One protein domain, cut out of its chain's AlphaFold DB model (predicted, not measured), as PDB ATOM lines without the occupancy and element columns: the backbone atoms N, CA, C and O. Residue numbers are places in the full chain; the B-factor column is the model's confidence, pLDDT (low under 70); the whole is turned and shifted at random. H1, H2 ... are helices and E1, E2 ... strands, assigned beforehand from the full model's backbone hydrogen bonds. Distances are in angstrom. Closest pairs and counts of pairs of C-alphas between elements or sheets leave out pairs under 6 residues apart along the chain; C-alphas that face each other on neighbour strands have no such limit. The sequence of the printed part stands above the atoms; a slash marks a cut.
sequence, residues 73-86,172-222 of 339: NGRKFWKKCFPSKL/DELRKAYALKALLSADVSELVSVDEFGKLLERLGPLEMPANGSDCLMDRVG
ATOM      1  N   ASN A  73     193.488 233.177 222.244       96.81
ATOM      2  CA  ASN A  73     192.199 232.985 221.594       96.81
ATOM      3  C   ASN A  73     192.176 231.651 220.849       96.81
ATOM      4  O   ASN A  73     191.195 230.928 220.972       96.81
ATOM      5  N   GLY A  74     193.286 231.255 220.222       97.56
ATOM      6  CA  GLY A  74     193.447 229.937 219.609       97.56
ATOM      7  C   GLY A  74     193.224 228.790 220.599       97.56
ATOM      8  O   GLY A  74     192.512 227.837 220.289       97.56
ATOM      9  N   ARG A  75     193.754 228.901 221.828       98.00
ATOM     10  CA  ARG A  75     193.489 227.920 222.896       98.00
ATOM     11  C   ARG A  75     192.017 227.861 223.283       98.00
ATOM     12  O   ARG A  75     191.462 226.773 223.412       98.00
ATOM     13  N   LYS A  76     191.401 229.026 223.505       97.56
ATOM     14  CA  LYS A  76     189.979 229.119 223.871       97.56
ATOM     15  C   LYS A  76     189.098 228.509 222.787       97.56
ATOM     16  O   LYS A  76     188.230 227.708 223.114       97.56
ATOM     17  N   PHE A  77     189.364 228.861 221.532       98.00
ATOM     18  CA  PHE A  77     188.691 228.329 220.359       98.00
ATOM     19  C   PHE A  77     188.765 226.799 220.333       98.00
ATOM     20  O   PHE A  77     187.734 226.136 220.378       98.00
ATOM     21  N   TRP A  78     189.973 226.228 220.365       98.25
ATOM     22  CA  TRP A  78     190.133 224.782 220.215       98.25
ATOM     23  C   TRP A  78     189.492 223.992 221.362       98.25
ATOM     24  O   TRP A  78     188.770 223.028 221.120       98.25
ATOM     25  N   LYS A  79     189.706 224.423 222.616       97.12
ATOM     26  CA  LYS A  79     189.128 223.754 223.795       97.12
ATOM     27  C   LYS A  79     187.600 223.810 223.807       97.12
ATOM     28  O   LYS A  79     186.971 222.855 224.245       97.12
ATOM     29  N   LYS A  80     187.013 224.916 223.330       96.19
ATOM     30  CA  LYS A  80     185.560 225.105 223.257       96.19
ATOM     31  C   LYS A  80     184.938 224.294 222.121       96.19
ATOM     32  O   LYS A  80     183.927 223.634 222.334       96.19
ATOM     33  N   CYS A  81     185.509 224.371 220.923       97.00
ATOM     34  CA  CYS A  81     184.901 223.798 219.724       97.00
ATOM     35  C   CYS A  81     185.164 222.299 219.576       97.00
ATOM     36  O   CYS A  81     184.317 221.592 219.036       97.00
ATOM     37  N   PHE A  82     186.310 221.802 220.055       97.06
ATOM     38  CA  PHE A  82     186.763 220.434 219.789       97.06
ATOM     39  C   PHE A  82     187.217 219.713 221.071       97.06
ATOM     40  O   PHE A  82     188.375 219.292 221.167       97.06
ATOM     41  N   PRO A  83     186.334 219.555 222.078       93.75
ATOM     42  CA  PRO A  83     186.691 218.901 223.334       93.75
ATOM     43  C   PRO A  83     187.208 217.480 223.081       93.75
ATOM     44  O   PRO A  83     186.612 216.710 222.325       93.75
ATOM     45  N   SER A  84     188.344 217.148 223.697       92.19
ATOM     46  CA  SER A  84     189.014 215.843 223.586       92.19
ATOM     47  C   SER A  84     189.477 215.452 222.173       92.19
ATOM     48  O   SER A  84     189.850 214.301 221.948       92.19
ATOM     49  N   LYS A  85     189.501 216.385 221.208       95.12
ATOM     50  CA  LYS A  85     189.960 216.134 219.833       95.12
ATOM     51  C   LYS A  85     191.238 216.911 219.529       95.12
ATOM     52  O   LYS A  85     191.266 218.138 219.569       95.12
ATOM     53  N   LEU A  86     192.305 216.201 219.165       95.50
ATOM     54  CA  LEU A  86     193.574 216.806 218.719       95.50
ATOM     55  C   LEU A  86     193.637 217.010 217.197       95.50
ATOM     56  O   LEU A  86     194.580 217.613 216.688       95.50
ATOM     57  N   ASP A 172     186.349 236.560 197.517       82.12
ATOM     58  CA  ASP A 172     187.537 236.730 198.348       82.12
ATOM     59  C   ASP A 172     187.488 235.835 199.600       82.12
ATOM     60  O   ASP A 172     188.476 235.202 199.973       82.12
ATOM     61  N   GLU A 173     186.302 235.664 200.182       86.06
ATOM     62  CA  GLU A 173     186.070 234.839 201.365       86.06
ATOM     63  C   GLU A 173     186.356 233.354 201.102       86.06
ATOM     64  O   GLU A 173     186.997 232.678 201.914       86.06
ATOM     65  N   LEU A 174     185.918 232.833 199.952       84.31
ATOM     66  CA  LEU A 174     186.164 231.452 199.560       84.31
ATOM     67  C   LEU A 174     187.642 231.229 199.199       84.31
ATOM     68  O   LEU A 174     188.200 230.192 199.574       84.31
ATOM     69  N   ARG A 175     188.314 232.208 198.565       85.44
ATOM     70  CA  ARG A 175     189.778 232.164 198.350       85.44
ATOM     71  C   ARG A 175     190.516 232.063 199.674       85.44
ATOM     72  O   ARG A 175     191.329 231.156 199.851       85.44
ATOM     73  N   LYS A 176     190.189 232.949 200.616       90.38
ATOM     74  CA  LYS A 176     190.764 232.979 201.966       90.38
ATOM     75  C   LYS A 176     190.532 231.659 202.709       90.38
ATOM     76  O   LYS A 176     191.443 231.166 203.371       90.38
ATOM     77  N   ALA A 177     189.370 231.020 202.547       90.06
ATOM     78  CA  ALA A 177     189.114 229.693 203.113       90.06
ATOM     79  C   ALA A 177     189.988 228.586 202.503       90.06
ATOM     80  O   ALA A 177     190.530 227.766 203.248       90.06
ATOM     81  N   TYR A 178     190.170 228.548 201.178       87.00
ATOM     82  CA  TYR A 178     191.082 227.576 200.558       87.00
ATOM     83  C   TYR A 178     192.543 227.835 200.903       87.00
ATOM     84  O   TYR A 178     193.282 226.882 201.146       87.00
ATOM     85  N   ALA A 179     192.949 229.102 200.954       90.38
ATOM     86  CA  ALA A 179     194.267 229.512 201.411       90.38
ATOM     87  C   ALA A 179     194.526 229.016 202.839       90.38
ATOM     88  O   ALA A 179     195.528 228.340 203.087       90.38
ATOM     89  N   LEU A 180     193.577 229.250 203.752       93.88
ATOM     90  CA  LEU A 180     193.626 228.746 205.122       93.88
ATOM     91  C   LEU A 180     193.742 227.217 205.150       93.88
ATOM     92  O   LEU A 180     194.610 226.680 205.839       93.88
ATOM     93  N   LYS A 181     192.921 226.509 204.364       90.69
ATOM     94  CA  LYS A 181     192.982 225.045 204.253       90.69
ATOM     95  C   LYS A 181     194.361 224.566 203.800       90.69
ATOM     96  O   LYS A 181     194.919 223.662 204.410       90.69
ATOM     97  N   ALA A 182     194.924 225.182 202.763       87.25
ATOM     98  CA  ALA A 182     196.227 224.826 202.198       87.25
ATOM     99  C   ALA A 182     197.416 225.173 203.117       87.25
ATOM    100  O   ALA A 182     198.518 224.647 202.937       87.25
ATOM    101  N   LEU A 183     197.218 226.081 204.078       91.38
ATOM    102  CA  LEU A 183     198.187 226.393 205.131       91.38
ATOM    103  C   LEU A 183     198.080 225.444 206.333       91.38
ATOM    104  O   LEU A 183     199.089 225.186 206.984       91.38
ATOM    105  N   LEU A 184     196.873 224.956 206.632       90.81
ATOM    106  CA  LEU A 184     196.595 224.070 207.766       90.81
ATOM    107  C   LEU A 184     196.742 222.587 207.445       90.81
ATOM    108  O   LEU A 184     196.929 221.807 208.368       90.81
ATOM    109  N   SER A 185     196.630 222.194 206.179       78.44
ATOM    110  CA  SER A 185     196.714 220.801 205.758       78.44
ATOM    111  C   SER A 185     198.005 220.537 204.991       78.44
ATOM    112  O   SER A 185     198.284 221.185 203.977       78.44
ATOM    113  N   ALA A 186     198.781 219.552 205.451       62.09
ATOM    114  CA  ALA A 186     199.799 218.924 204.620       62.09
ATOM    115  C   ALA A 186     199.111 218.311 203.389       62.09
ATOM    116  O   ALA A 186     198.258 217.430 203.534       62.09
ATOM    117  N   ASP A 187     199.458 218.831 202.204       56.22
ATOM    118  CA  ASP A 187     198.810 218.567 200.917       56.22
ATOM    119  C   ASP A 187     198.352 217.094 200.831       56.22
ATOM    120  O   ASP A 187     199.202 216.207 200.760       56.22
ATOM    121  N   VAL A 188     197.020 216.870 200.886       54.09
ATOM    122  CA  VAL A 188     196.234 215.601 200.807       54.09
ATOM    123  C   VAL A 188     195.370 215.284 202.053       54.09
ATOM    124  O   VAL A 188     194.394 214.541 201.926       54.09
ATOM    125  N   SER A 189     195.626 215.856 203.234       65.88
ATOM    126  CA  SER A 189     194.780 215.607 204.419       65.88
ATOM    127  C   SER A 189     193.488 216.447 204.418       65.88
ATOM    128  O   SER A 189     193.515 217.661 204.236       65.88
ATOM    129  N   GLU A 190     192.333 215.832 204.687       79.44
ATOM    130  CA  GLU A 190     191.083 216.555 205.005       79.44
ATOM    131  C   GLU A 190     190.950 216.846 206.509       79.44
ATOM    132  O   GLU A 190     189.885 217.235 206.985       79.44
ATOM    133  N   LEU A 191     192.024 216.631 207.270       87.00
ATOM    134  CA  LEU A 191     192.088 216.856 208.706       87.00
ATOM    135  C   LEU A 191     192.931 218.089 209.026       87.00
ATOM    136  O   LEU A 191     193.947 218.331 208.377       87.00
ATOM    137  N   VAL A 192     192.523 218.808 210.066       93.56
ATOM    138  CA  VAL A 192     193.255 219.910 210.690       93.56
ATOM    139  C   VAL A 192     193.663 219.462 212.085       93.56
ATOM    140  O   VAL A 192     192.799 219.181 212.921       93.56
ATOM    141  N   SER A 193     194.966 219.400 212.350       94.81
ATOM    142  CA  SER A 193     195.485 219.092 213.684       94.81
ATOM    143  C   SER A 193     195.696 220.343 214.541       94.81
ATOM    144  O   SER A 193     195.949 221.441 214.039       94.81
ATOM    145  N   VAL A 194     195.671 220.162 215.865       95.62
ATOM    146  CA  VAL A 194     195.998 221.220 216.835       95.62
ATOM    147  C   VAL A 194     197.411 221.783 216.617       95.62
ATOM    148  O   VAL A 194     197.647 222.969 216.841       95.62
ATOM    149  N   ASP A 195     198.353 220.954 216.154       93.19
ATOM    150  CA  ASP A 195     199.741 221.360 215.910       93.19
ATOM    151  C   ASP A 195     199.882 222.232 214.667       93.19
ATOM    152  O   ASP A 195     200.558 223.259 214.730       93.19
ATOM    153  N   GLU A 196     199.201 221.894 213.574       92.44
ATOM    154  CA  GLU A 196     199.148 222.742 212.376       92.44
ATOM    155  C   GLU A 196     198.469 224.081 212.674       92.44
ATOM    156  O   GLU A 196     198.990 225.133 212.300       92.44
ATOM    157  N   PHE A 197     197.372 224.065 213.432       95.75
ATOM    158  CA  PHE A 197     196.692 225.290 213.845       95.75
ATOM    159  C   PHE A 197     197.561 226.158 214.767       95.75
ATOM    160  O   PHE A 197     197.702 227.360 214.541       95.75
ATOM    161  N   GLY A 198     198.225 225.559 215.760       94.94
ATOM    162  CA  GLY A 198     199.175 226.264 216.624       94.94
ATOM    163  C   GLY A 198     200.341 226.875 215.843       94.94
ATOM    164  O   GLY A 198     200.670 228.046 216.040       94.94
ATOM    165  N   LYS A 199     200.922 226.121 214.898       92.25
ATOM    166  CA  LYS A 199     201.973 226.605 213.986       92.25
ATOM    167  C   LYS A 199     201.498 227.783 213.143       92.25
ATOM    168  O   LYS A 199     202.249 228.744 213.000       92.25
ATOM    169  N   LEU A 200     200.283 227.721 212.596       93.94
ATOM    170  CA  LEU A 200     199.706 228.810 211.812       93.94
ATOM    171  C   LEU A 200     199.640 230.098 212.638       93.94
ATOM    172  O   LEU A 200     200.132 231.131 212.193       93.94
ATOM    173  N   LEU A 201     199.107 230.033 213.863       94.88
ATOM    174  CA  LEU A 201     198.987 231.203 214.740       94.88
ATOM    175  C   LEU A 201     200.345 231.749 215.200       94.88
ATOM    176  O   LEU A 201     200.496 232.951 215.413       94.88
ATOM    177  N   GLU A 202     201.362 230.896 215.312       92.06
ATOM    178  CA  GLU A 202     202.739 231.337 215.556       92.06
ATOM    179  C   GLU A 202     203.389 232.026 214.348       92.06
ATOM    180  O   GLU A 202     204.438 232.636 214.530       92.06
ATOM    181  N   ARG A 203     202.808 231.929 213.145       90.81
ATOM    182  CA  ARG A 203     203.337 232.507 211.895       90.81
ATOM    183  C   ARG A 203     202.512 233.692 211.387       90.81
ATOM    184  O   ARG A 203     203.076 234.590 210.784       90.81
ATOM    185  N   LEU A 204     201.200 233.677 211.616       92.00
ATOM    186  CA  LEU A 204     200.233 234.627 211.050       92.00
ATOM    187  C   LEU A 204     199.294 235.242 212.094       92.00
ATOM    188  O   LEU A 204     198.368 235.959 211.729       92.00
ATOM    189  N   GLY A 205     199.492 234.945 213.379       92.12
ATOM    190  CA  GLY A 205     198.644 235.461 214.447       92.12
ATOM    191  C   GLY A 205     198.698 236.990 214.627       92.12
ATOM    192  O   GLY A 205     199.367 237.703 213.885       92.12
ATOM    193  N   PRO A 206     198.023 237.526 215.650       93.25
ATOM    194  CA  PRO A 206     197.188 236.815 216.616       93.25
ATOM    195  C   PRO A 206     195.884 236.294 215.988       93.25
ATOM    196  O   PRO A 206     195.615 236.526 214.813       93.25
ATOM    197  N   LEU A 207     195.099 235.525 216.746       95.25
ATOM    198  CA  LEU A 207     193.724 235.197 216.355       95.25
ATOM    199  C   LEU A 207     192.749 236.222 216.945       95.25
ATOM    200  O   LEU A 207     192.525 236.240 218.161       95.25
ATOM    201  N   GLU A 208     192.124 237.034 216.101       93.75
ATOM    202  CA  GLU A 208     191.024 237.918 216.488       93.75
ATOM    203  C   GLU A 208     189.716 237.125 216.561       93.75
ATOM    204  O   GLU A 208     189.313 236.469 215.602       93.75
ATOM    205  N   MET A 209     189.064 237.142 217.727       89.81
ATOM    206  CA  MET A 209     187.831 236.389 217.970       89.81
ATOM    207  C   MET A 209     186.881 237.209 218.870       89.81
ATOM    208  O   MET A 209     187.161 237.329 220.070       89.81
ATOM    209  N   PRO A 210     185.785 237.785 218.325       87.50
ATOM    210  CA  PRO A 210     185.398 237.758 216.908       87.50
ATOM    211  C   PRO A 210     186.381 238.551 216.028       87.50
ATOM    212  O   PRO A 210     187.207 239.310 216.543       87.50
ATOM    213  N   ALA A 211     186.289 238.381 214.709       86.00
ATOM    214  CA  ALA A 211     187.047 239.187 213.759       86.00
ATOM    215  C   ALA A 211     186.722 240.680 213.969       86.00
ATOM    216  O   ALA A 211     185.568 241.057 214.177       86.00
ATOM    217  N   ASN A 212     187.743 241.533 213.959       76.88
ATOM    218  CA  ASN A 212     187.662 242.935 214.386       76.88
ATOM    219  C   ASN A 212     187.683 243.943 213.220       76.88
ATOM    220  O   ASN A 212     188.061 245.096 213.416       76.88
ATOM    221  N   GLY A 213     187.232 243.542 212.030       75.81
ATOM    222  CA  GLY A 213     187.313 244.364 210.821       75.81
ATOM    223  C   GLY A 213     188.604 244.089 210.049       75.81
ATOM    224  O   GLY A 213     188.917 242.927 209.814       75.81
ATOM    225  N   SER A 214     189.311 245.143 209.632       75.56
ATOM    226  CA  SER A 214     190.530 245.054 208.812       75.56
ATOM    227  C   SER A 214     191.735 244.508 209.582       75.56
ATOM    228  O   SER A 214     191.915 244.862 210.746       75.56
ATOM    229  N   ASP A 215     192.595 243.754 208.891       80.56
ATOM    230  CA  ASP A 215     193.799 243.103 209.438       80.56
ATOM    231  C   ASP A 215     193.462 242.037 210.493       80.56
ATOM    232  O   ASP A 215     194.074 241.933 211.557       80.56
ATOM    233  N   CYS A 216     192.451 241.216 210.203       90.81
ATOM    234  CA  CYS A 216     192.238 239.979 210.946       90.81
ATOM    235  C   CYS A 216     193.100 238.840 210.374       90.81
ATOM    236  O   CYS A 216     193.642 238.933 209.268       90.81
ATOM    237  N   LEU A 217     193.195 237.713 211.087       93.81
ATOM    238  CA  LEU A 217     193.940 236.533 210.623       93.81
ATOM    239  C   LEU A 217     193.582 236.116 209.184       93.81
ATOM    240  O   LEU A 217     194.465 235.689 208.443       93.81
ATOM    241  N   MET A 218     192.313 236.231 208.777       93.44
ATOM    242  CA  MET A 218     191.888 235.853 207.424       93.44
ATOM    243  C   MET A 218     192.407 236.804 206.344       93.44
ATOM    244  O   MET A 218     192.695 236.349 205.237       93.44
ATOM    245  N   ASP A 219     192.573 238.086 206.665       91.62
ATOM    246  CA  ASP A 219     193.198 239.054 205.762       91.62
ATOM    247  C   ASP A 219     194.681 238.737 205.619       91.62
ATOM    248  O   ASP A 219     195.150 238.524 204.507       91.62
ATOM    249  N   ARG A 220     195.384 238.506 206.737       92.50
ATOM    250  CA  ARG A 220     196.796 238.083 206.717       92.50
ATOM    251  C   ARG A 220     197.026 236.780 205.953       92.50
ATOM    252  O   ARG A 220     198.067 236.614 205.317       92.50
ATOM    253  N   VAL A 221     196.078 235.844 206.015       94.31
ATOM    254  CA  VAL A 221     196.101 234.623 205.197       94.31
ATOM    255  C   VAL A 221     196.001 234.981 203.716       94.31
ATOM    256  O   VAL A 221     196.877 234.572 202.956       94.31
ATOM    257  N   GLY A 222     194.984 235.752 203.318       91.94
ATOM    258  CA  GLY A 222     194.774 236.154 201.925       91.94
ATOM    259  C   GLY A 222     195.948 236.949 201.348       91.94
ATOM    260  O   GLY A 222     196.454 236.597 200.280       91.94
TER     261      GLY A 222
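AT A GLANCE: This is residues 73 to 86 and 172 to 222 of the 339 residues of the protein "Hypothetical protein" of Vannella sp. CB-2014 (UniProt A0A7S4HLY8). Helices H2 and H3 meet near the end of H2 and the beginning of H3 as a V, and the short helix H4 stands across its open end, near the last residue of H3 and the first half of H2. Helix H1 runs loosely alongside H3, away from H2, and the three-residue strand E1 lies on the turn from H2 into H3. The printed part has 65 residues, with four named helices and one named strand in the order H1, H2, E1, H3, H4, and its class is mostly helix. It is compact, with a radius of gyration of the C-alphas of 11.9 A and spans of 33 by 27 by 19 A.

IN THESE COORDINATES: Find C-alpha 73 at (192.199, 232.985, 221.594); from there H1 runs through residues 73 to 81. After residue 86 the numbering jumps to Asp 172, where H2 begins at (187.537, 236.730, 198.348) and runs 18.2 A to Leu 184. Look next at residues 191 to 193 for E1, which pairs with no named strand. H3 follows at once, residues 194 to 204, 15.2 A long. H4, residues 217 to 222, ends with C-alpha 222 at (194.774, 236.154, 201.925).

HOW THE PARTS SIT: Start from H3, the hub, which touches the three other helices. H1 and H3 only just touch, with 3 pairs of C-alphas within 8 A; the closest are those of Gly 74 and Gly 198, 7.4 A apart. They run opposite ways at a shallow tilt of 28 degrees. H2 touches H3 with residues 183 to 184 alone, at a steep tilt of 60 degrees, opposite ways; the closest C-alphas are those of Leu 184 and Glu 196, 5.4 A apart. H3 and H4 only just touch, with 3 pairs within 8 A, the closest C-alphas being those of Leu 204 and Arg 220 at 6.5 A; they are about perpendicular, at 76 degrees. H2 touches H4 with residues 175 to 180 alone, about perpendicular at 80 degrees, and the C-alphas of Lys 176 and Gly 222 come closest, at 5.1 A. H1 is apart from H2, E1 and H4. In H1, H2, H3 and H4, every O i to N i+4 pair is within hydrogen-bond range.

THE WHOLE: The two C-alphas farthest apart are those of Ser 84 and Asp 172, at 32.8 A. Residues 87 to 171 are not printed, and C-alphas 86 and 172 stand 29.1 A apart across this cut. Residues 205 to 216 make the long link from H3 to H4. The mean pLDDT of the printed part is 89.1; look at residues 186 to 189 for the four values under 70.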